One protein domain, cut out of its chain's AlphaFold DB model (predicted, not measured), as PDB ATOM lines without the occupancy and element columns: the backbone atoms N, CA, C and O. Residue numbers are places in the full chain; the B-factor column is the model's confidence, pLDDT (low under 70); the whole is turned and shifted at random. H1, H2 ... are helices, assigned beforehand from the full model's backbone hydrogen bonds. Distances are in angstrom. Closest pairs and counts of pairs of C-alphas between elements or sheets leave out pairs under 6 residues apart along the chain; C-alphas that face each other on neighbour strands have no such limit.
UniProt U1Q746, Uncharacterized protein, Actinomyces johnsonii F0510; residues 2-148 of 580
ATOM      1  N   ALA A   2     147.166 219.159 123.300       74.88
ATOM      2  CA  ALA A   2     147.327 219.724 124.646       74.88
ATOM      3  C   ALA A   2     146.041 220.382 125.189       74.88
ATOM      4  O   ALA A   2     145.595 220.018 126.274       74.88
ATOM      5  N   ASP A   3     145.390 221.240 124.395       71.81
ATOM      6  CA  ASP A   3     144.137 221.905 124.794       71.81
ATOM      7  C   ASP A   3     142.996 220.914 125.053       71.81
ATOM      8  O   ASP A   3     142.256 221.045 126.026       71.81
ATOM      9  N   LEU A   4     142.906 219.869 124.223       77.06
ATOM     10  CA  LEU A   4     141.917 218.805 124.377       77.06
ATOM     11  C   LEU A   4     142.140 218.045 125.692       77.06
ATOM     12  O   LEU A   4     141.201 217.818 126.436       77.06
ATOM     13  N   ILE A   5     143.386 217.708 126.040       81.00
ATOM     14  CA  ILE A   5     143.716 217.022 127.304       81.00
ATOM     15  C   ILE A   5     143.438 217.908 128.523       81.00
ATOM     16  O   ILE A   5     142.990 217.403 129.556       81.00
ATOM     17  N   ALA A   6     143.712 219.209 128.411       72.75
ATOM     18  CA  ALA A   6     143.575 220.178 129.494       72.75
ATOM     19  C   ALA A   6     142.118 220.582 129.788       72.75
ATOM     20  O   ALA A   6     141.865 221.283 130.772       72.75
ATOM     21  N   GLN A   7     141.158 220.139 128.973       69.38
ATOM     22  CA  GLN A   7     139.760 220.538 129.089       69.38
ATOM     23  C   GLN A   7     139.169 220.214 130.474       69.38
ATOM     24  O   GLN A   7     139.276 219.102 131.003       69.38
ATOM     25  N   ALA A   8     138.475 221.198 131.056       66.38
ATOM     26  CA  ALA A   8     137.861 221.101 132.382       66.38
ATOM     27  C   ALA A   8     136.463 220.438 132.373       66.38
ATOM     28  O   ALA A   8     135.781 220.374 133.408       66.38
ATOM     29  N   ALA A   9     136.043 219.904 131.223       67.12
ATOM     30  CA  ALA A   9     134.773 219.223 130.997       67.12
ATOM     31  C   ALA A   9     134.981 217.757 130.560       67.12
ATOM     32  O   ALA A   9     136.037 217.419 130.026       67.12
ATOM     33  N   PRO A  10     134.008 216.855 130.811       73.69
ATOM     34  CA  PRO A  10     134.050 215.494 130.280       73.69
ATOM     35  C   PRO A  10     134.123 215.482 128.749       73.69
ATOM     36  O   PRO A  10     133.353 216.198 128.117       73.69
ATOM     37  N   PHE A  11     134.975 214.631 128.176       76.75
ATOM     38  CA  PHE A  11     135.099 214.488 126.723       76.75
ATOM     39  C   PHE A  11     133.774 214.093 126.069       76.75
ATOM     40  O   PHE A  11     133.145 213.100 126.462       76.75
ATOM     41  N   SER A  12     133.387 214.836 125.036       72.00
ATOM     42  CA  SER A  12     132.306 214.502 124.112       72.00
ATOM     43  C   SER A  12     132.648 213.265 123.266       72.00
ATOM     44  O   SER A  12     133.734 212.687 123.359       72.00
ATOM     45  N   ALA A  13     131.698 212.800 122.451       70.62
ATOM     46  CA  ALA A  13     131.974 211.727 121.496       70.62
ATOM     47  C   ALA A  13     133.027 212.150 120.459       70.62
ATOM     48  O   ALA A  13     133.918 211.356 120.160       70.62
ATOM     49  N   GLN A  14     132.959 213.403 119.996       75.06
ATOM     50  CA  GLN A  14     133.925 213.973 119.063       75.06
ATOM     51  C   GLN A  14     135.307 214.094 119.706       75.06
ATOM     52  O   GLN A  14     136.271 213.589 119.146       75.06
ATOM     53  N   ASP A  15     135.394 214.617 120.933       81.88
ATOM     54  CA  ASP A  15     136.669 214.740 121.656       81.88
ATOM     55  C   ASP A  15     137.376 213.386 121.786       81.88
ATOM     56  O   ASP A  15     138.590 213.280 121.628       81.88
ATOM     57  N   ARG A  16     136.615 212.313 122.054       83.25
ATOM     58  CA  ARG A  16     137.158 210.947 122.114       83.25
ATOM     59  C   ARG A  16     137.631 210.445 120.751       83.25
ATOM     60  O   ARG A  16     138.636 209.740 120.701       83.25
ATOM     61  N   ALA A  17     136.919 210.770 119.674       82.62
ATOM     62  CA  ALA A  17     137.336 210.426 118.317       82.62
ATOM     63  C   ALA A  17     138.625 211.172 117.935       82.62
ATOM     64  O   ALA A  17     139.576 210.544 117.468       82.62
ATOM     65  N   ASP A  18     138.701 212.466 118.241       85.94
ATOM     66  CA  ASP A  18     139.872 213.310 117.997       85.94
ATOM     67  C   ASP A  18     141.076 212.846 118.825       85.94
ATOM     68  O   ASP A  18     142.183 212.740 118.303       85.94
ATOM     69  N   LEU A  19     140.867 212.475 120.096       89.56
ATOM     70  CA  LEU A  19     141.883 211.850 120.955       89.56
ATOM     71  C   LEU A  19     142.474 210.586 120.328       89.56
ATOM     72  O   LEU A  19     143.683 210.380 120.387       89.56
ATOM     73  N   MET A  20     141.632 209.734 119.738       87.56
ATOM     74  CA  MET A  20     142.090 208.510 119.076       87.56
ATOM     75  C   MET A  20     142.837 208.814 117.777       87.56
ATOM     76  O   MET A  20     143.868 208.193 117.518       87.56
ATOM     77  N   ALA A  21     142.348 209.773 116.988       88.44
ATOM     78  CA  ALA A  21     142.980 210.198 115.741       88.44
ATOM     79  C   ALA A  21     144.345 210.869 115.973       88.44
ATOM     80  O   ALA A  21     145.258 210.711 115.167       88.44
ATOM     81  N   LEU A  22     144.498 211.586 117.090       88.94
ATOM     82  CA  LEU A  22     145.701 212.339 117.446       88.94
ATOM     83  C   LEU A  22     146.603 211.620 118.457       88.94
ATOM     84  O   LEU A  22     147.541 212.231 118.969       88.94
ATOM     85  N   ARG A  23     146.349 210.342 118.759       87.75
ATOM     86  CA  ARG A  23     147.038 209.614 119.840       87.75
ATOM     87  C   ARG A  23     148.568 209.615 119.705       87.75
ATOM     88  O   ARG A  23     149.264 209.654 120.713       87.75
ATOM     89  N   ASP A  24     149.086 209.607 118.476       87.81
ATOM     90  CA  ASP A  24     150.529 209.563 118.200       87.81
ATOM     91  C   ASP A  24     151.212 210.917 118.502       87.81
ATOM     92  O   ASP A  24     152.431 210.992 118.608       87.81
ATOM     93  N   PHE A  25     150.420 211.977 118.706       87.88
ATOM     94  CA  PHE A  25     150.840 213.305 119.170       87.88
ATOM     95  C   PHE A  25     150.505 213.531 120.655       87.88
ATOM     96  O   PHE A  25     150.389 214.673 121.112       87.88
ATOM     97  N   GLY A  26     150.259 212.442 121.391       83.12
ATOM     98  CA  GLY A  26     149.931 212.443 122.811       83.12
ATOM     99  C   GLY A  26     151.083 212.902 123.713       83.12
ATOM    100  O   GLY A  26     152.200 213.125 123.253       83.12
ATOM    101  N   PRO A  27     150.821 213.068 125.018       86.19
ATOM    102  CA  PRO A  27     151.827 213.533 125.960       86.19
ATOM    103  C   PRO A  27     152.867 212.439 126.248       86.19
ATOM    104  O   PRO A  27     152.528 211.261 126.343       86.19
ATOM    105  N   GLU A  28     154.120 212.839 126.465       87.06
ATOM    106  CA  GLU A  28     155.209 211.916 126.833       87.06
ATOM    107  C   GLU A  28     155.110 211.420 128.286       87.06
ATOM    108  O   GLU A  28     155.641 210.367 128.634       87.06
ATOM    109  N   ALA A  29     154.404 212.164 129.143       87.81
ATOM    110  CA  ALA A  29     154.173 211.841 130.548       87.81
ATOM    111  C   ALA A  29     152.686 211.957 130.898       87.81
ATOM    112  O   ALA A  29     151.950 212.728 130.284       87.81
ATOM    113  N   ALA A  30     152.235 211.208 131.910       86.56
ATOM    114  CA  ALA A  30     150.844 211.240 132.356       86.56
ATOM    115  C   ALA A  30     150.455 212.659 132.828       86.56
ATOM    116  O   ALA A  30     150.967 213.118 133.855       86.56
ATOM    117  N   PRO A  31     149.550 213.367 132.124       85.44
ATOM    118  CA  PRO A  31     149.123 214.697 132.536       85.44
ATOM    119  C   PRO A  31     148.316 214.628 133.837       85.44
ATOM    120  O   PRO A  31     147.671 213.621 134.146       85.44
ATOM    121  N   ARG A  32     148.287 215.734 134.589       78.50
ATOM    122  CA  ARG A  32     147.360 215.882 135.719       78.50
ATOM    123  C   ARG A  32     145.937 216.021 135.177       78.50
ATOM    124  O   ARG A  32     145.659 216.912 134.383       78.50
ATOM    125  N   VAL A  33     145.027 215.160 135.632       82.00
ATOM    126  CA  VAL A  33     143.640 215.132 135.140       82.00
ATOM    127  C   VAL A  33     142.654 215.481 136.252       82.00
ATOM    128  O   VAL A  33     142.428 214.703 137.184       82.00
ATOM    129  N   ALA A  34     142.014 216.646 136.134       72.88
ATOM    130  CA  ALA A  34     140.998 217.094 137.086       72.88
ATOM    131  C   ALA A  34     139.653 216.361 136.906       72.88
ATOM    132  O   ALA A  34     138.960 216.052 137.882       72.88
ATOM    133  N   VAL A  35     139.279 216.053 135.659       80.88
ATOM    134  CA  VAL A  35     138.003 215.410 135.318       80.88
ATOM    135  C   VAL A  35     138.141 213.887 135.383       80.88
ATOM    136  O   VAL A  35     138.802 213.267 134.555       80.88
ATOM    137  N   LYS A  36     137.498 213.254 136.372       85.62
ATOM    138  CA  LYS A  36     137.624 211.806 136.627       85.62
ATOM    139  C   LYS A  36     137.115 210.925 135.482       85.62
ATOM    140  O   LYS A  36     137.616 209.820 135.301       85.62
ATOM    141  N   GLU A  37     136.149 211.407 134.707       86.69
ATOM    142  CA  GLU A  37     135.713 210.767 133.465       86.69
ATOM    143  C   GLU A  37     136.844 210.741 132.420       86.69
ATOM    144  O   GLU A  37     137.157 209.675 131.885       86.69
ATOM    145  N   ASN A  38     137.528 211.872 132.213       88.88
ATOM    146  CA  ASN A  38     138.641 211.992 131.264       88.88
ATOM    147  C   ASN A  38     139.837 211.148 131.703       88.88
ATOM    148  O   ASN A  38     140.486 210.538 130.861       88.88
ATOM    149  N   LEU A  39     140.088 211.032 133.014       92.31
ATOM    150  CA  LEU A  39     141.166 210.196 133.551       92.31
ATOM    151  C   LEU A  39     141.036 208.747 133.069       92.31
ATOM    152  O   LEU A  39     142.017 208.149 132.631       92.31
ATOM    153  N   ALA A  40     139.825 208.185 133.117       93.88
ATOM    154  CA  ALA A  40     139.580 206.821 132.662       93.88
ATOM    155  C   ALA A  40     139.800 206.672 131.147       93.88
ATOM    156  O   ALA A  40     140.408 205.691 130.725       93.88
ATOM    157  N   VAL A  41     139.367 207.654 130.347       92.88
ATOM    158  CA  VAL A  41     139.568 207.667 128.886       92.88
ATOM    159  C   VAL A  41     141.053 207.774 128.533       92.88
ATOM    160  O   VAL A  41     141.557 206.957 127.764       92.88
ATOM    161  N   LEU A  42     141.781 208.721 129.131       93.25
ATOM    162  CA  LEU A  42     143.213 208.929 128.890       93.25
ATOM    163  C   LEU A  42     144.038 207.706 129.299       93.25
ATOM    164  O   LEU A  42     144.929 207.299 128.564       93.25
ATOM    165  N   THR A  43     143.683 207.052 130.407       94.19
ATOM    166  CA  THR A  43     144.370 205.838 130.882       94.19
ATOM    167  C   THR A  43     144.227 204.649 129.922       94.19
ATOM    168  O   THR A  43     145.095 203.773 129.884       94.19
ATOM    169  N   VAL A  44     143.125 204.586 129.163       92.88
ATOM    170  CA  VAL A  44     142.909 203.574 128.113       92.88
ATOM    171  C   VAL A  44     143.574 203.985 126.799       92.88
ATOM    172  O   VAL A  44     144.125 203.128 126.116       92.88
ATOM    173  N   THR A  45     143.543 205.278 126.470       92.50
ATOM    174  CA  THR A  45     144.117 205.843 125.235       92.50
ATOM    175  C   THR A  45     145.643 205.765 125.232       92.50
ATOM    176  O   THR A  45     146.235 205.430 124.212       92.50
ATOM    177  N   PHE A  46     146.269 206.011 126.388       92.44
ATOM    178  CA  PHE A  46     147.718 206.028 126.581       92.44
ATOM    179  C   PHE A  46     148.133 204.942 127.589       92.44
ATOM    180  O   PHE A  46     148.405 205.242 128.755       92.44
ATOM    181  N   PRO A  47     148.134 203.655 127.187       89.25
ATOM    182  CA  PRO A  47     148.367 202.535 128.099       89.25
ATOM    183  C   PRO A  47     149.784 202.502 128.687       89.25
ATOM    184  O   PRO A  47     149.958 201.921 129.761       89.25
ATOM    185  N   ASP A  48     150.750 203.124 128.009       90.00
ATOM    186  CA  ASP A  48     152.162 203.164 128.407       90.00
ATOM    187  C   ASP A  48     152.462 204.243 129.462       90.00
ATOM    188  O   ASP A  48     153.509 204.206 130.106       90.00
ATOM    189  N   LEU A  49     151.529 205.174 129.695       92.31
ATOM    190  CA  LEU A  49     151.659 206.214 130.714       92.31
ATOM    191  C   LEU A  49     151.121 205.744 132.073       92.31
ATOM    192  O   LEU A  49     150.067 205.099 132.177       92.31
ATOM    193  N   ASP A  50     151.813 206.129 133.148       91.75
ATOM    194  CA  ASP A  50     151.397 205.796 134.509       91.75
ATOM    195  C   ASP A  50     150.484 206.862 135.128       91.75
ATOM    196  O   ASP A  50     150.921 207.866 135.686       91.75
ATOM    197  N   PHE A  51     149.180 206.596 135.087       92.38
ATOM    198  CA  PHE A  51     148.158 207.420 135.734       92.38
ATOM    199  C   PHE A  51     147.851 207.014 137.183       92.38
ATOM    200  O   PHE A  51     146.915 207.557 137.773       92.38
ATOM    201  N   SER A  52     148.577 206.058 137.779       90.31
ATOM    202  CA  SER A  52     148.185 205.438 139.057       90.31
ATOM    203  C   SER A  52     147.997 206.451 140.192       90.31
ATOM    204  O   SER A  52     147.030 206.343 140.944       90.31
ATOM    205  N   ALA A  53     148.828 207.497 140.253       87.62
ATOM    206  CA  ALA A  53     148.727 208.570 141.249       87.62
ATOM    207  C   ALA A  53     147.453 209.441 141.124       87.62
ATOM    208  O   ALA A  53     147.072 210.140 142.064       87.62
ATOM    209  N   SER A  54     146.764 209.405 139.979       89.06
ATOM    210  CA  SER A  54     145.556 210.206 139.727       89.06
ATOM    211  C   SER A  54     144.259 209.551 140.231       89.06
ATOM    212  O   SER A  54     143.224 210.226 140.357       89.06
ATOM    213  N   TYR A  55     144.299 208.250 140.543       90.31
ATOM    214  CA  TYR A  55     143.174 207.488 141.085       90.31
ATOM    215  C   TYR A  55     143.070 207.706 142.593       90.31
ATOM    216  O   TYR A  55     143.919 207.250 143.351       90.31
ATOM    217  N   ARG A  56     142.018 208.409 143.035       86.56
ATOM    218  CA  ARG A  56     141.840 208.774 144.452       86.56
ATOM    219  C   ARG A  56     140.671 208.050 145.117       86.56
ATOM    220  O   ARG A  56     140.610 208.030 146.340       86.56
ATOM    221  N   THR A  57     139.740 207.491 144.339       88.81
ATOM    222  CA  THR A  57     138.518 206.853 144.857       88.81
ATOM    223  C   THR A  57     138.244 205.492 144.226       88.81
ATOM    224  O   THR A  57     138.618 205.231 143.080       88.81
ATOM    225  N   VAL A  58     137.539 204.616 144.952       91.81
ATOM    226  CA  VAL A  58     137.089 203.317 144.416       91.81
ATOM    227  C   VAL A  58     136.211 203.511 143.176       91.81
ATOM    228  O   VAL A  58     136.253 202.723 142.231       91.81
ATOM    229  N   THR A  59     135.458 204.614 143.132       91.19
ATOM    230  CA  THR A  59     134.671 205.008 141.965       91.19
ATOM    231  C   THR A  59     135.544 205.286 140.735       91.19
ATOM    232  O   THR A  59     135.151 204.914 139.630       91.19
ATOM    233  N   ASP A  60     136.717 205.904 140.890       92.44
ATOM    234  CA  ASP A  60     137.635 206.150 139.769       92.44
ATOM    235  C   ASP A  60     138.119 204.825 139.164       92.44
ATOM    236  O   ASP A  60     138.150 204.667 137.943       92.44
ATOM    237  N   VAL A  61     138.394 203.825 140.009       95.25
ATOM    238  CA  VAL A  61     138.765 202.473 139.558       95.25
ATOM    239  C   VAL A  61     137.610 201.797 138.811       95.25
ATOM    240  O   VAL A  61     137.828 201.158 137.779       95.25
ATOM    241  N   LEU A  62     136.367 201.981 139.270       95.44
ATOM    242  CA  LEU A  62     135.186 201.504 138.544       95.44
ATOM    243  C   LEU A  62     135.050 202.176 137.168       95.44
ATOM    244  O   LEU A  62     134.735 201.488 136.200       95.44
ATOM    245  N   ARG A  63     135.317 203.487 137.055       95.06
ATOM    246  CA  ARG A  63     135.321 204.189 135.757       95.06
ATOM    247  C   ARG A  63     136.358 203.612 134.803       95.06
ATOM    248  O   ARG A  63     136.030 203.391 133.644       95.06
ATOM    249  N   LEU A  64     137.567 203.306 135.284       96.38
ATOM    250  CA  LEU A  64     138.589 202.647 134.465       96.38
ATOM    251  C   LEU A  64     138.126 201.267 133.981       96.38
ATOM    252  O   LEU A  64     138.303 200.938 132.812       96.38
ATOM    253  N   ALA A  65     137.500 200.467 134.849       96.56
ATOM    254  CA  ALA A  65     136.959 199.168 134.447       96.56
ATOM    255  C   ALA A  65     135.884 199.299 133.353       96.56
ATOM    256  O   ALA A  65     135.830 198.470 132.448       96.56
ATOM    257  N   VAL A  66     135.044 200.337 133.431       95.56
ATOM    258  CA  VAL A  66     134.026 200.638 132.416       95.56
ATOM    259  C   VAL A  66     134.657 201.146 131.117       95.56
ATOM    260  O   VAL A  66     134.270 200.681 130.050       95.56
ATOM    261  N   ALA A  67     135.677 202.005 131.193       94.19
ATOM    262  CA  ALA A  67     136.425 202.474 130.026       94.19
ATOM    263  C   ALA A  67     137.096 201.311 129.274       94.19
ATOM    264  O   ALA A  67     136.974 201.205 128.059       94.19
ATOM    265  N   LEU A  68     137.729 200.381 130.000       94.38
ATOM    266  CA  LEU A  68     138.327 199.164 129.429       94.38
ATOM    267  C   LEU A  68     137.297 198.231 128.773       94.38
ATOM    268  O   LEU A  68     137.667 197.388 127.959       94.38
ATOM    269  N   ALA A  69     136.024 198.351 129.148       92.56
ATOM    270  CA  ALA A  69     134.908 197.622 128.557       92.56
ATOM    271  C   ALA A  69     134.221 198.392 127.411       92.56
ATOM    272  O   ALA A  69     133.226 197.902 126.884       92.56
ATOM    273  N   GLY A  70     134.710 199.587 127.051       89.06
ATOM    274  CA  GLY A  70     134.092 200.454 126.044       89.06
ATOM    275  C   GLY A  70     132.742 201.042 126.468       89.06
ATOM    276  O   GLY A  70     131.939 201.396 125.613       89.06
ATOM    277  N   GLY A  71     132.453 201.097 127.774       88.88
ATOM    278  CA  GLY A  71     131.189 201.615 128.297       88.88
ATOM    279  C   GLY A  71     131.228 203.097 128.679       88.88
ATOM    280  O   GLY A  71     132.263 203.760 128.627       88.88
ATOM    281  N   ASP A  72     130.085 203.597 129.146       85.19
ATOM    282  CA  ASP A  72     129.910 204.976 129.609       85.19
ATOM    283  C   ASP A  72     130.678 205.278 130.917       85.19
ATOM    284  O   ASP A  72     130.274 204.903 132.026       85.19
ATOM    285  N   VAL A  73     131.788 206.014 130.793       87.69
ATOM    286  CA  VAL A  73     132.669 206.416 131.908       87.69
ATOM    287  C   VAL A  73     132.027 207.398 132.892       87.69
ATOM    288  O   VAL A  73     132.537 207.561 134.005       87.69
ATOM    289  N   SER A  74     130.892 208.016 132.544       81.88
ATOM    290  CA  SER A  74     130.100 208.802 133.498       81.88
ATOM    291  C   SER A  74     129.396 207.913 134.534       81.88
ATOM    292  O   SER A  74     128.946 208.395 135.578       81.88
ATOM    293  N   LEU A  75     129.371 206.594 134.290       86.94
ATOM    294  CA  LEU A  75     128.653 205.585 135.062       86.94
ATOM    295  C   LEU A  75     127.138 205.804 135.051       86.94
ATOM    296  O   LEU A  75     126.445 205.261 135.918       86.94
ATOM    297  N   ALA A  76     126.600 206.570 134.115       80.50
ATOM    298  CA  ALA A  76     125.177 206.818 134.069       80.50
ATOM    299  C   ALA A  76     124.442 205.596 133.492       80.50
ATOM    300  O   ALA A  76     123.429 205.171 134.054       80.50
ATOM    301  N   GLU A  77     125.035 204.922 132.508       81.50
ATOM    302  CA  GLU A  77     124.507 203.679 131.943       81.50
ATOM    303  C   GLU A  77     125.057 202.400 132.614       81.50
ATOM    304  O   GLU A  77     126.145 202.391 133.211       81.50
ATOM    305  N   PRO A  78     124.309 201.279 132.574       85.25
ATOM    306  CA  PRO A  78     124.831 199.972 132.957       85.25
ATOM    307  C   PRO A  78     125.924 199.490 131.989       85.25
ATOM    308  O   PRO A  78     125.728 199.470 130.782       85.25
ATOM    309  N   CYS A  79     127.041 198.990 132.522       88.31
ATOM    310  CA  CYS A  79     128.119 198.402 131.723       88.31
ATOM    311  C   CYS A  79     128.089 196.865 131.790       88.31
ATOM    312  O   CYS A  79     127.898 196.280 132.865       88.31
ATOM    313  N   ARG A  80     128.294 196.206 130.642       90.88
ATOM    314  CA  ARG A  80     128.591 194.770 130.556       90.88
ATOM    315  C   ARG A  80     130.106 194.595 130.501       90.88
ATOM    316  O   ARG A  80     130.747 195.102 129.591       90.88
ATOM    317  N   PHE A  81     130.675 193.875 131.465       93.25
ATOM    318  CA  PHE A  81     132.122 193.680 131.528       93.25
ATOM    319  C   PHE A  81     132.569 192.476 130.687       93.25
ATOM    320  O   PHE A  81     131.960 191.406 130.791       93.25
ATOM    321  N   PRO A  82     133.643 192.611 129.887       91.38
ATOM    322  CA  PRO A  82     134.244 191.490 129.184       91.38
ATOM    323  C   PRO A  82     135.104 190.640 130.131       91.38
ATOM    324  O   PRO A  82     135.290 190.931 131.317       91.38
ATOM    325  N   SER A  83     135.681 189.567 129.597       91.25
ATOM    326  CA  SER A  83     136.777 188.871 130.272       91.25
ATOM    327  C   SER A  83     138.046 189.721 130.219       91.25
ATOM    328  O   SER A  83     138.655 189.859 129.165       91.25
ATOM    329  N   PHE A  84     138.481 190.251 131.364       94.69
ATOM    330  CA  PHE A  84     139.735 191.004 131.450       94.69
ATOM    331  C   PHE A  84     140.967 190.101 131.324       94.69
ATOM    332  O   PHE A  84     140.982 188.982 131.860       94.69
ATOM    333  N   SER A  85     142.020 190.619 130.687       94.69
ATOM    334  CA  SER A  85     143.344 189.991 130.639       94.69
ATOM    335  C   SER A  85     143.985 189.932 132.032       94.69
ATOM    336  O   SER A  85     143.611 190.673 132.945       94.69
ATOM    337  N   ARG A  86     144.995 189.070 132.225       94.81
ATOM    338  CA  ARG A  86     145.725 188.995 133.509       94.81
ATOM    339  C   ARG A  86     146.354 190.339 133.894       94.81
ATOM    340  O   ARG A  86     146.341 190.698 135.068       94.81
ATOM    341  N   ALA A  87     146.865 191.090 132.916       93.75
ATOM    342  CA  ALA A  87     147.434 192.417 133.137       93.75
ATOM    343  C   ALA A  87     146.363 193.425 133.585       93.75
ATOM    344  O   ALA A  87     146.546 194.097 134.597       93.75
ATOM    345  N   GLN A  88     145.209 193.458 132.909       95.06
ATOM    346  CA  GLN A  88     144.089 194.334 133.272       95.06
ATOM    347  C   GLN A  88     143.544 194.023 134.672       95.06
ATOM    348  O   GLN A  88     143.338 194.941 135.463       95.06
ATOM    349  N   ARG A  89     143.378 192.738 135.025       96.69
ATOM    350  CA  ARG A  89     142.954 192.329 136.379       96.69
ATOM    351  C   ARG A  89     143.927 192.819 137.442       96.69
ATOM    352  O   ARG A  89     143.499 193.401 138.432       96.69
ATOM    353  N   ARG A  90     145.231 192.622 137.220       95.94
ATOM    354  CA  ARG A  90     146.279 193.095 138.134       95.94
ATOM    355  C   ARG A  90     146.274 194.614 138.280       95.94
ATOM    356  O   ARG A  90     146.445 195.087 139.394       95.94
ATOM    357  N   ARG A  91     146.068 195.357 137.188       95.31
ATOM    358  CA  ARG A  91     145.986 196.825 137.208       95.31
ATOM    359  C   ARG A  91     144.783 197.297 138.024       95.31
ATOM    360  O   ARG A  91     144.954 198.072 138.955       95.31
ATOM    361  N   LEU A  92     143.588 196.786 137.724       96.69
ATOM    362  CA  LEU A  92     142.353 197.169 138.418       96.69
ATOM    363  C   LEU A  92     142.385 196.803 139.906       96.69
ATOM    364  O   LEU A  92     142.035 197.629 140.741       96.69
ATOM    365  N   LEU A  93     142.833 195.589 140.245       97.25
ATOM    366  CA  LEU A  93     142.956 195.164 141.640       97.25
ATOM    367  C   LEU A  93     144.054 195.934 142.377       97.25
ATOM    368  O   LEU A  93     143.836 196.308 143.519       97.25
ATOM    369  N   GLY A  94     145.188 196.223 141.733       96.38
ATOM    370  CA  GLY A  94     146.261 197.022 142.329       96.38
ATOM    371  C   GLY A  94     145.837 198.457 142.637       96.38
ATOM    372  O   GLY A  94     146.096 198.941 143.733       96.38
ATOM    373  N   LEU A  95     145.121 199.108 141.714       95.19
ATOM    374  CA  LEU A  95     144.561 200.442 141.952       95.19
ATOM    375  C   LEU A  95     143.499 200.420 143.056       95.19
ATOM    376  O   LEU A  95     143.505 201.289 143.922       95.19
ATOM    377  N   LEU A  96     142.608 199.420 143.056       95.00
ATOM    378  CA  LEU A  96     141.602 199.272 144.108       95.00
ATOM    379  C   LEU A  96     142.244 199.049 145.484       95.00
ATOM    380  O   LEU A  96     141.750 199.577 146.477       95.00
ATOM    381  N   ASP A  97     143.340 198.292 145.535       94.44
ATOM    382  CA  ASP A  97     144.086 198.022 146.762       94.44
ATOM    383  C   ASP A  97     144.740 199.296 147.298       94.44
ATOM    384  O   ASP A  97     144.490 199.671 148.439       94.44
ATOM    385  N   ALA A  98     145.485 200.012 146.449       92.12
ATOM    386  CA  ALA A  98     146.157 201.258 146.810       92.12
ATOM    387  C   ALA A  98     145.165 202.330 147.289       92.12
ATOM    388  O   ALA A  98     145.350 202.935 148.344       92.12
ATOM    389  N   VAL A  99     144.062 202.519 146.559       90.19
ATOM    390  CA  VAL A  99     143.000 203.449 146.958       90.19
ATOM    391  C   VAL A  99     142.344 203.011 148.267       90.19
ATOM    392  O   VAL A  99     142.115 203.839 149.142       90.19
ATOM    393  N   GLY A 100     142.065 201.717 148.427       86.44
ATOM    394  CA  GLY A 100     141.455 201.175 149.639       86.44
ATOM    395  C   GLY A 100     142.348 201.245 150.881       86.44
ATOM    396  O   GLY A 100     141.823 201.110 151.988       86.44
ATOM    397  N   GLN A 101     143.664 201.411 150.702       85.06
ATOM    398  CA  GLN A 101     144.639 201.668 151.767       85.06
ATOM    399  C   GLN A 101     144.754 203.166 152.087       85.06
ATOM    400  O   GLN A 101     144.867 203.533 153.253       85.06
ATOM    401  N   ALA A 102     144.731 204.025 151.063       78.69
ATOM    402  CA  ALA A 102     144.894 205.471 151.212       78.69
ATOM    403  C   ALA A 102     143.616 206.189 151.684       78.69
ATOM    404  O   ALA A 102     143.687 207.179 152.410       78.69
ATOM    405  N   GLN A 103     142.435 205.715 151.275       68.25
ATOM    406  CA  GLN A 103     141.153 206.206 151.777       68.25
ATOM    407  C   GLN A 103     140.779 205.481 153.074       68.25
ATOM    408  O   GLN A 103     140.973 204.272 153.180       68.25
ATOM    409  N   ASP A 104     140.139 206.182 154.023       62.44
ATOM    410  CA  ASP A 104     139.489 205.523 155.167       62.44
ATOM    411  C   ASP A 104     138.603 204.381 154.647       62.44
ATOM    412  O   ASP A 104     137.716 204.570 153.803       62.44
ATOM    413  N   GLY A 105     138.870 203.172 155.139       58.31
ATOM    414  CA  GLY A 105     138.229 201.951 154.692       58.31
ATOM    415  C   GLY A 105     136.704 201.988 154.733       58.31
ATOM    416  O   GLY A 105     136.053 201.384 153.877       58.31
ATOM    417  N   ARG A 106     136.132 202.753 155.671       59.91
ATOM    418  CA  ARG A 106     134.681 202.947 155.798       59.91
ATOM    419  C   ARG A 106     134.099 203.792 154.662       59.91
ATOM    420  O   ARG A 106     132.958 203.567 154.267       59.91
ATOM    421  N   ASN A 107     134.874 204.724 154.104       69.19
ATOM    422  CA  ASN A 107     134.460 205.547 152.963       69.19
ATOM    423  C   ASN A 107     134.406 204.708 151.680       69.19
ATOM    424  O   ASN A 107     133.429 204.780 150.936       69.19
ATOM    425  N   SER A 108     135.415 203.857 151.471       78.50
ATOM    426  CA  SER A 108     135.491 202.953 150.315       78.50
ATOM    427  C   SER A 108     134.315 201.973 150.279       78.50
ATOM    428  O   SER A 108     133.627 201.866 149.264       78.50
ATOM    429  N   ALA A 109     134.026 201.303 151.399       77.88
ATOM    430  CA  ALA A 109     132.913 200.357 151.487       77.88
ATOM    431  C   ALA A 109     131.551 201.035 151.248       77.88
ATOM    432  O   ALA A 109     130.715 200.512 150.509       77.88
ATOM    433  N   GLU A 110     131.339 202.230 151.811       77.69
ATOM    434  CA  GLU A 110     130.113 203.007 151.613       77.69
ATOM    435  C   GLU A 110     129.928 203.432 150.144       77.69
ATOM    436  O   GLU A 110     128.832 203.307 149.590       77.69
ATOM    437  N   GLU A 111     130.988 203.911 149.484       81.81
ATOM    438  CA  GLU A 111     130.952 204.251 148.057       81.81
ATOM    439  C   GLU A 111     130.628 203.035 147.186       81.81
ATOM    440  O   GLU A 111     129.812 203.128 146.261       81.81
ATOM    441  N   MET A 112     131.233 201.883 147.484       87.06
ATOM    442  CA  MET A 112     130.960 200.659 146.741       87.06
ATOM    443  C   MET A 112     129.541 200.142 146.986       87.06
ATOM    444  O   MET A 112     128.889 199.696 146.039       87.06
ATOM    445  N   ALA A 113     129.014 200.269 148.207       83.56
ATOM    446  CA  ALA A 113     127.647 199.880 148.544       83.56
ATOM    447  C   ALA A 113     126.599 200.647 147.716       83.56
ATOM    448  O   ALA A 113     125.640 200.044 147.238       83.56
ATOM    449  N   ARG A 114     126.822 201.942 147.429       81.38
ATOM    450  CA  ARG A 114     125.934 202.752 146.557       81.38
ATOM    451  C   ARG A 114     125.799 202.194 145.139       81.38
ATOM    452  O   ARG A 114     124.834 202.501 144.446       81.38
ATOM    453  N   ARG A 115     126.776 201.404 144.683       85.06
ATOM    454  CA  ARG A 115     126.794 200.759 143.360       85.06
ATOM    455  C   ARG A 115     127.027 199.252 143.484       85.06
ATOM    456  O   ARG A 115     127.706 198.669 142.635       85.06
ATOM    457  N   CYS A 116     126.473 198.630 144.526       87.81
ATOM    458  CA  CYS A 116     126.782 197.252 144.916       87.81
ATOM    459  C   CYS A 116     126.646 196.258 143.755       87.81
ATOM    460  O   CYS A 116     127.557 195.476 143.506       87.81
ATOM    461  N   GLU A 117     125.578 196.348 142.961       89.19
ATOM    462  CA  GLU A 117     125.351 195.445 141.828       89.19
ATOM    463  C   GLU A 117     126.407 195.578 140.724       89.19
ATOM    464  O   GLU A 117     126.792 194.588 140.101       89.19
ATOM    465  N   ARG A 118     126.944 196.782 140.498       91.38
ATOM    466  CA  ARG A 118     128.021 196.989 139.516       91.38
ATOM    467  C   ARG A 118     129.330 196.381 140.005       91.38
ATOM    468  O   ARG A 118     130.018 195.723 139.228       91.38
ATOM    469  N   TRP A 119     129.629 196.532 141.291       93.12
ATOM    470  CA  TRP A 119     130.800 195.925 141.919       93.12
ATOM    471  C   TRP A 119     130.716 194.401 141.977       93.12
ATOM    472  O   TRP A 119     131.679 193.739 141.600       93.12
ATOM    473  N   LYS A 120     129.558 193.832 142.335       91.06
ATOM    474  CA  LYS A 120     129.311 192.380 142.280       91.06
ATOM    475  C   LYS A 120     129.519 191.832 140.868       91.06
ATOM    476  O   LYS A 120     130.134 190.782 140.690       91.06
ATOM    477  N   ARG A 121     129.045 192.548 139.840       92.06
ATOM    478  CA  ARG A 121     129.295 192.189 138.435       92.06
ATOM    479  C   ARG A 121     130.786 192.225 138.118       92.06
ATOM    480  O   ARG A 121     131.303 191.204 137.684       92.06
ATOM    481  N   LEU A 122     131.472 193.334 138.390       94.38
ATOM    482  CA  LEU A 122     132.904 193.493 138.122       94.38
ATOM    483  C   LEU A 122     133.757 192.427 138.834       94.38
ATOM    484  O   LEU A 122     134.633 191.826 138.212       94.38
ATOM    485  N   ALA A 123     133.459 192.125 140.100       93.12
ATOM    486  CA  ALA A 123     134.178 191.133 140.903       93.12
ATOM    487  C   ALA A 123     134.242 189.752 140.224       93.12
ATOM    488  O   ALA A 123     135.295 189.109 140.235       93.12
ATOM    489  N   ARG A 124     133.154 189.327 139.558       92.06
ATOM    490  CA  ARG A 124     133.106 188.057 138.807       92.06
ATOM    491  C   ARG A 124     134.128 188.001 137.666       92.06
ATOM    492  O   ARG A 124     134.645 186.926 137.371       92.06
ATOM    493  N   HIS A 125     134.460 189.143 137.061       94.00
ATOM    494  CA  HIS A 125     135.435 189.241 135.967       94.00
ATOM    495  C   HIS A 125     136.871 189.498 136.455       94.00
ATOM    496  O   HIS A 125     137.823 189.148 135.754       94.00
ATOM    497  N   LEU A 126     137.041 190.066 137.655       93.69
ATOM    498  CA  LEU A 126     138.356 190.321 138.252       93.69
ATOM    499  C   LEU A 126     138.997 189.083 138.882       93.69
ATOM    500  O   LEU A 126     140.223 189.021 138.950       93.69
ATOM    501  N   ARG A 127     138.189 188.104 139.313       90.62
ATOM    502  CA  ARG A 127     138.646 186.913 140.056       90.62
ATOM    503  C   ARG A 127     139.571 187.287 141.228       90.62
ATOM    504  O   ARG A 127     140.728 186.871 141.256       90.62
ATOM    505  N   PRO A 128     139.084 188.082 142.200       90.88
ATOM    506  CA  PRO A 128     139.915 188.609 143.285       90.88
ATOM    507  C   PRO A 128     140.612 187.513 144.109       90.88
ATOM    508  O   PRO A 128     141.737 187.718 144.555       90.88
ATOM    509  N   GLY A 129     139.993 186.334 144.253       90.06
ATOM    510  CA  GLY A 129     140.569 185.199 144.986       90.06
ATOM    511  C   GLY A 129     141.953 184.772 144.484       90.06
ATOM    512  O   GLY A 129     142.834 184.509 145.306       90.06
ATOM    513  N   ASP A 130     142.178 184.822 143.164       92.88
ATOM    514  CA  ASP A 130     143.455 184.471 142.520       92.88
ATOM    515  C   ASP A 130     144.605 185.412 142.942       92.88
ATOM    516  O   ASP A 130     145.779 185.077 142.787       92.88
ATOM    517  N   TYR A 131     144.282 186.594 143.482       94.94
ATOM    518  CA  TYR A 131     145.236 187.648 143.836       94.94
ATOM    519  C   TYR A 131     145.174 188.066 145.312       94.94
ATOM    520  O   TYR A 131     145.769 189.076 145.682       94.94
ATOM    521  N   SER A 132     144.506 187.288 146.167       92.19
ATOM    522  CA  SER A 132     144.291 187.590 147.594       92.19
ATOM    523  C   SER A 132     145.564 187.949 148.368       92.19
ATOM    524  O   SER A 132     145.555 188.880 149.165       92.19
ATOM    525  N   ARG A 133     146.683 187.266 148.095       94.00
ATOM    526  CA  ARG A 133     147.981 187.564 148.729       94.00
ATOM    527  C   ARG A 133     148.606 188.879 148.262       94.00
ATOM    528  O   ARG A 133     149.408 189.455 148.982       94.00
ATOM    529  N   ARG A 134     148.302 189.305 147.035       95.12
ATOM    530  CA  ARG A 134     148.928 190.469 146.396       95.12
ATOM    531  C   ARG A 134     148.125 191.749 146.608       95.12
ATOM    532  O   ARG A 134     148.728 192.806 146.710       95.12
ATOM    533  N   PHE A 135     146.799 191.641 146.638       96.12
ATOM    534  CA  PHE A 135     145.874 192.770 146.765       96.12
ATOM    535  C   PHE A 135     144.836 192.498 147.871       96.12
ATOM    536  O   PHE A 135     143.640 192.376 147.580       96.12
ATOM    537  N   PRO A 136     145.274 192.314 149.130       93.88
ATOM    538  CA  PRO A 136     144.400 191.879 150.218       93.88
ATOM    539  C   PRO A 136     143.265 192.870 150.504       93.88
ATOM    540  O   PRO A 136     142.134 192.449 150.753       93.88
ATOM    541  N   ARG A 137     143.527 194.178 150.402       90.94
ATOM    542  CA  ARG A 137     142.550 195.233 150.682       90.94
ATOM    543  C   ARG A 137     141.474 195.304 149.602       90.94
ATOM    544  O   ARG A 137     140.292 195.436 149.916       90.94
ATOM    545  N   ALA A 138     141.857 195.150 148.336       93.00
ATOM    546  CA  ALA A 138     140.905 195.063 147.231       93.00
ATOM    547  C   ALA A 138     139.962 193.860 147.387       93.00
ATOM    548  O   ALA A 138     138.754 193.983 147.165       93.00
ATOM    549  N   VAL A 139     140.498 192.698 147.783       93.12
ATOM    550  CA  VAL A 139     139.690 191.492 148.022       93.12
ATOM    551  C   VAL A 139     138.721 191.697 149.183       93.12
ATOM    552  O   VAL A 139     137.549 191.351 149.048       93.12
ATOM    553  N   GLU A 140     139.179 192.289 150.285       89.94
ATOM    554  CA  GLU A 140     138.341 192.596 151.446       89.94
ATOM    555  C   GLU A 140     137.154 193.496 151.069       89.94
ATOM    556  O   GLU A 140     136.005 193.154 151.351       89.94
ATOM    557  N   LEU A 141     137.415 194.601 150.362       89.31
ATOM    558  CA  LEU A 141     136.381 195.535 149.907       89.31
ATOM    559  C   LEU A 141     135.353 194.861 148.983       89.31
ATOM    560  O   LEU A 141     134.144 195.038 149.145       89.31
ATOM    561  N   LEU A 142     135.809 194.047 148.027       90.44
ATOM    562  CA  LEU A 142     134.915 193.307 147.129       90.44
ATOM    563  C   LEU A 142     134.086 192.255 147.883       90.44
ATOM    564  O   LEU A 142     132.916 192.053 147.552       90.44
ATOM    565  N   HIS A 143     134.661 191.615 148.902       88.00
ATOM    566  CA  HIS A 143     133.955 190.656 149.748       88.00
ATOM    567  C   HIS A 143     132.873 191.331 150.604       88.00
ATOM    568  O   HIS A 143     131.748 190.837 150.647       88.00
ATOM    569  N   GLN A 144     133.166 192.484 151.218       85.19
ATOM    570  CA  GLN A 144     132.192 193.269 151.994       85.19
ATOM    571  C   GLN A 144     130.956 193.649 151.163       85.19
ATOM    572  O   GLN A 144     129.821 193.554 151.627       85.19
ATOM    573  N   VAL A 145     131.158 194.031 149.899       84.12
ATOM    574  CA  VAL A 145     130.058 194.369 148.982       84.12
ATOM    575  C   VAL A 145     129.251 193.134 148.570       84.12
ATOM    576  O   VAL A 145     128.040 193.227 148.353       84.12
ATOM    577  N   ALA A 146     129.905 191.975 148.450       81.19
ATOM    578  CA  ALA A 146     129.252 190.718 148.099       81.19
ATOM    579  C   ALA A 146     128.416 190.145 149.255       81.19
ATOM    580  O   ALA A 146     127.319 189.650 149.006       81.19
ATOM    581  N   SER A 147     128.902 190.245 150.496       79.19
ATOM    582  CA  SER A 147     128.224 189.719 151.688       79.19
ATOM    583  C   SER A 147     127.054 190.583 152.169       79.19
ATOM    584  O   SER A 147     126.258 190.125 152.983       79.19
ATOM    585  N   GLY A 148     126.943 191.832 151.699       67.06
ATOM    586  CA  GLY A 148     125.922 192.784 152.152       67.06
ATOM    587  C   GLY A 148     126.125 193.286 153.589       67.06
ATOM    588  O   GLY A 148     125.309 194.060 154.081       67.06
TER     589      GLY A 148
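AT A GLANCE: This is residues 2 to 148 of the 580 residues of an uncharacterized protein of Actinomyces johnsonii F0510 (UniProt U1Q746). The model is an elongated pile of helices that advances along its longest axis: the helical hairpin of H4 and the longest helix, H5, makes the core, H3 packs on H4 toward one end, and H2 and then H1 lie beyond H3 at that end, more loosely joined. Toward the other end H9 crosses H5, and H6, H7 and H8 pack on H9. The printed part has 147 residues with nine named helices, H1 to H9 in order along the chain, and no named strand; the class is all helix, and the helix packing is mostly crossed. The whole is compact, with a radius of gyration of the C-alphas of 15.1 A and spans of 44 by 28 by 28 A.

IN THESE COORDINATES: H5, residues 86 to 102, is 24.2 A long and begins at C-alpha 86 (145.725, 188.995, 133.509). Before it come H4, residues 58 to 68, 15.6 A; H3, residues 36 to 45, 14.4 A; H2, residues 13 to 21, 12.5 A; and H1, residues 2 to 6, 6.1 A, which begins at C-alpha 2 (147.327, 219.724, 124.646). After it come H6, residues 105 to 113, 12.4 A; H7, residues 116 to 126, 15.0 A; H8, residues 128 to 131, 5.4 A; and H9, residues 136 to 147, 16.4 A, which ends at C-alpha 147 (128.224, 189.719, 151.688).

HOW THE PARTS SIT: H5 and H4 form a hairpin at a shallow tilt of 17 degrees, opposite ways; their closest C-alphas, of Leu 96 and Val 58, are 6.1 A apart. H3 touches H4 at a steep tilt of 39 degrees, the same way, with Ala 40 and Leu 64 closest at 4.7 A between C-alphas. H2 and H3 only just touch, with 3 pairs of C-alphas within 8 A, the closest those of Met 20 and Thr 45 at 7.0 A. H1 is close to H2 but not clearly touching, the closest C-alphas, of Leu 4 and Asp 15, being 7.2 A apart. H9, with residues 136 to 141 alone, touches H5 about perpendicular, at 89 degrees; the closest C-alphas, of Ala 138 and Asp 97, are 4.4 A apart. With residues 141 to 145 alone H9 touches H6, the closest C-alphas being those of Val 145 and Ala 113, 6.0 A. With residues 142 to 146 alone it touches H7, the closest C-alphas being those of Val 145 and Cys 116, 6.0 A. With residues 138 to 142 alone it touches H8, the closest C-alphas being those of Val 139 and Pro 128, 5.5 A. H2 and H9 are apart. Every O i to N i+4 pair is within hydrogen-bond range in H1, H2, H4, H5, H6 and H9, against 5 of 6 in H3 and 5 of 7 in H7; H8 is too short for such a pair.

THE WHOLE: The two C-alphas farthest apart, of Phe 25 and Gly 148, are 46.2 A apart. The printed part has no cut. The links H2 to H3, H3 to H4 and H4 to H5 are long, the last with 17 residues. The mean pLDDT of the printed part is 87.0; residues 7 to 9, 103 to 107 and 148 are under 70.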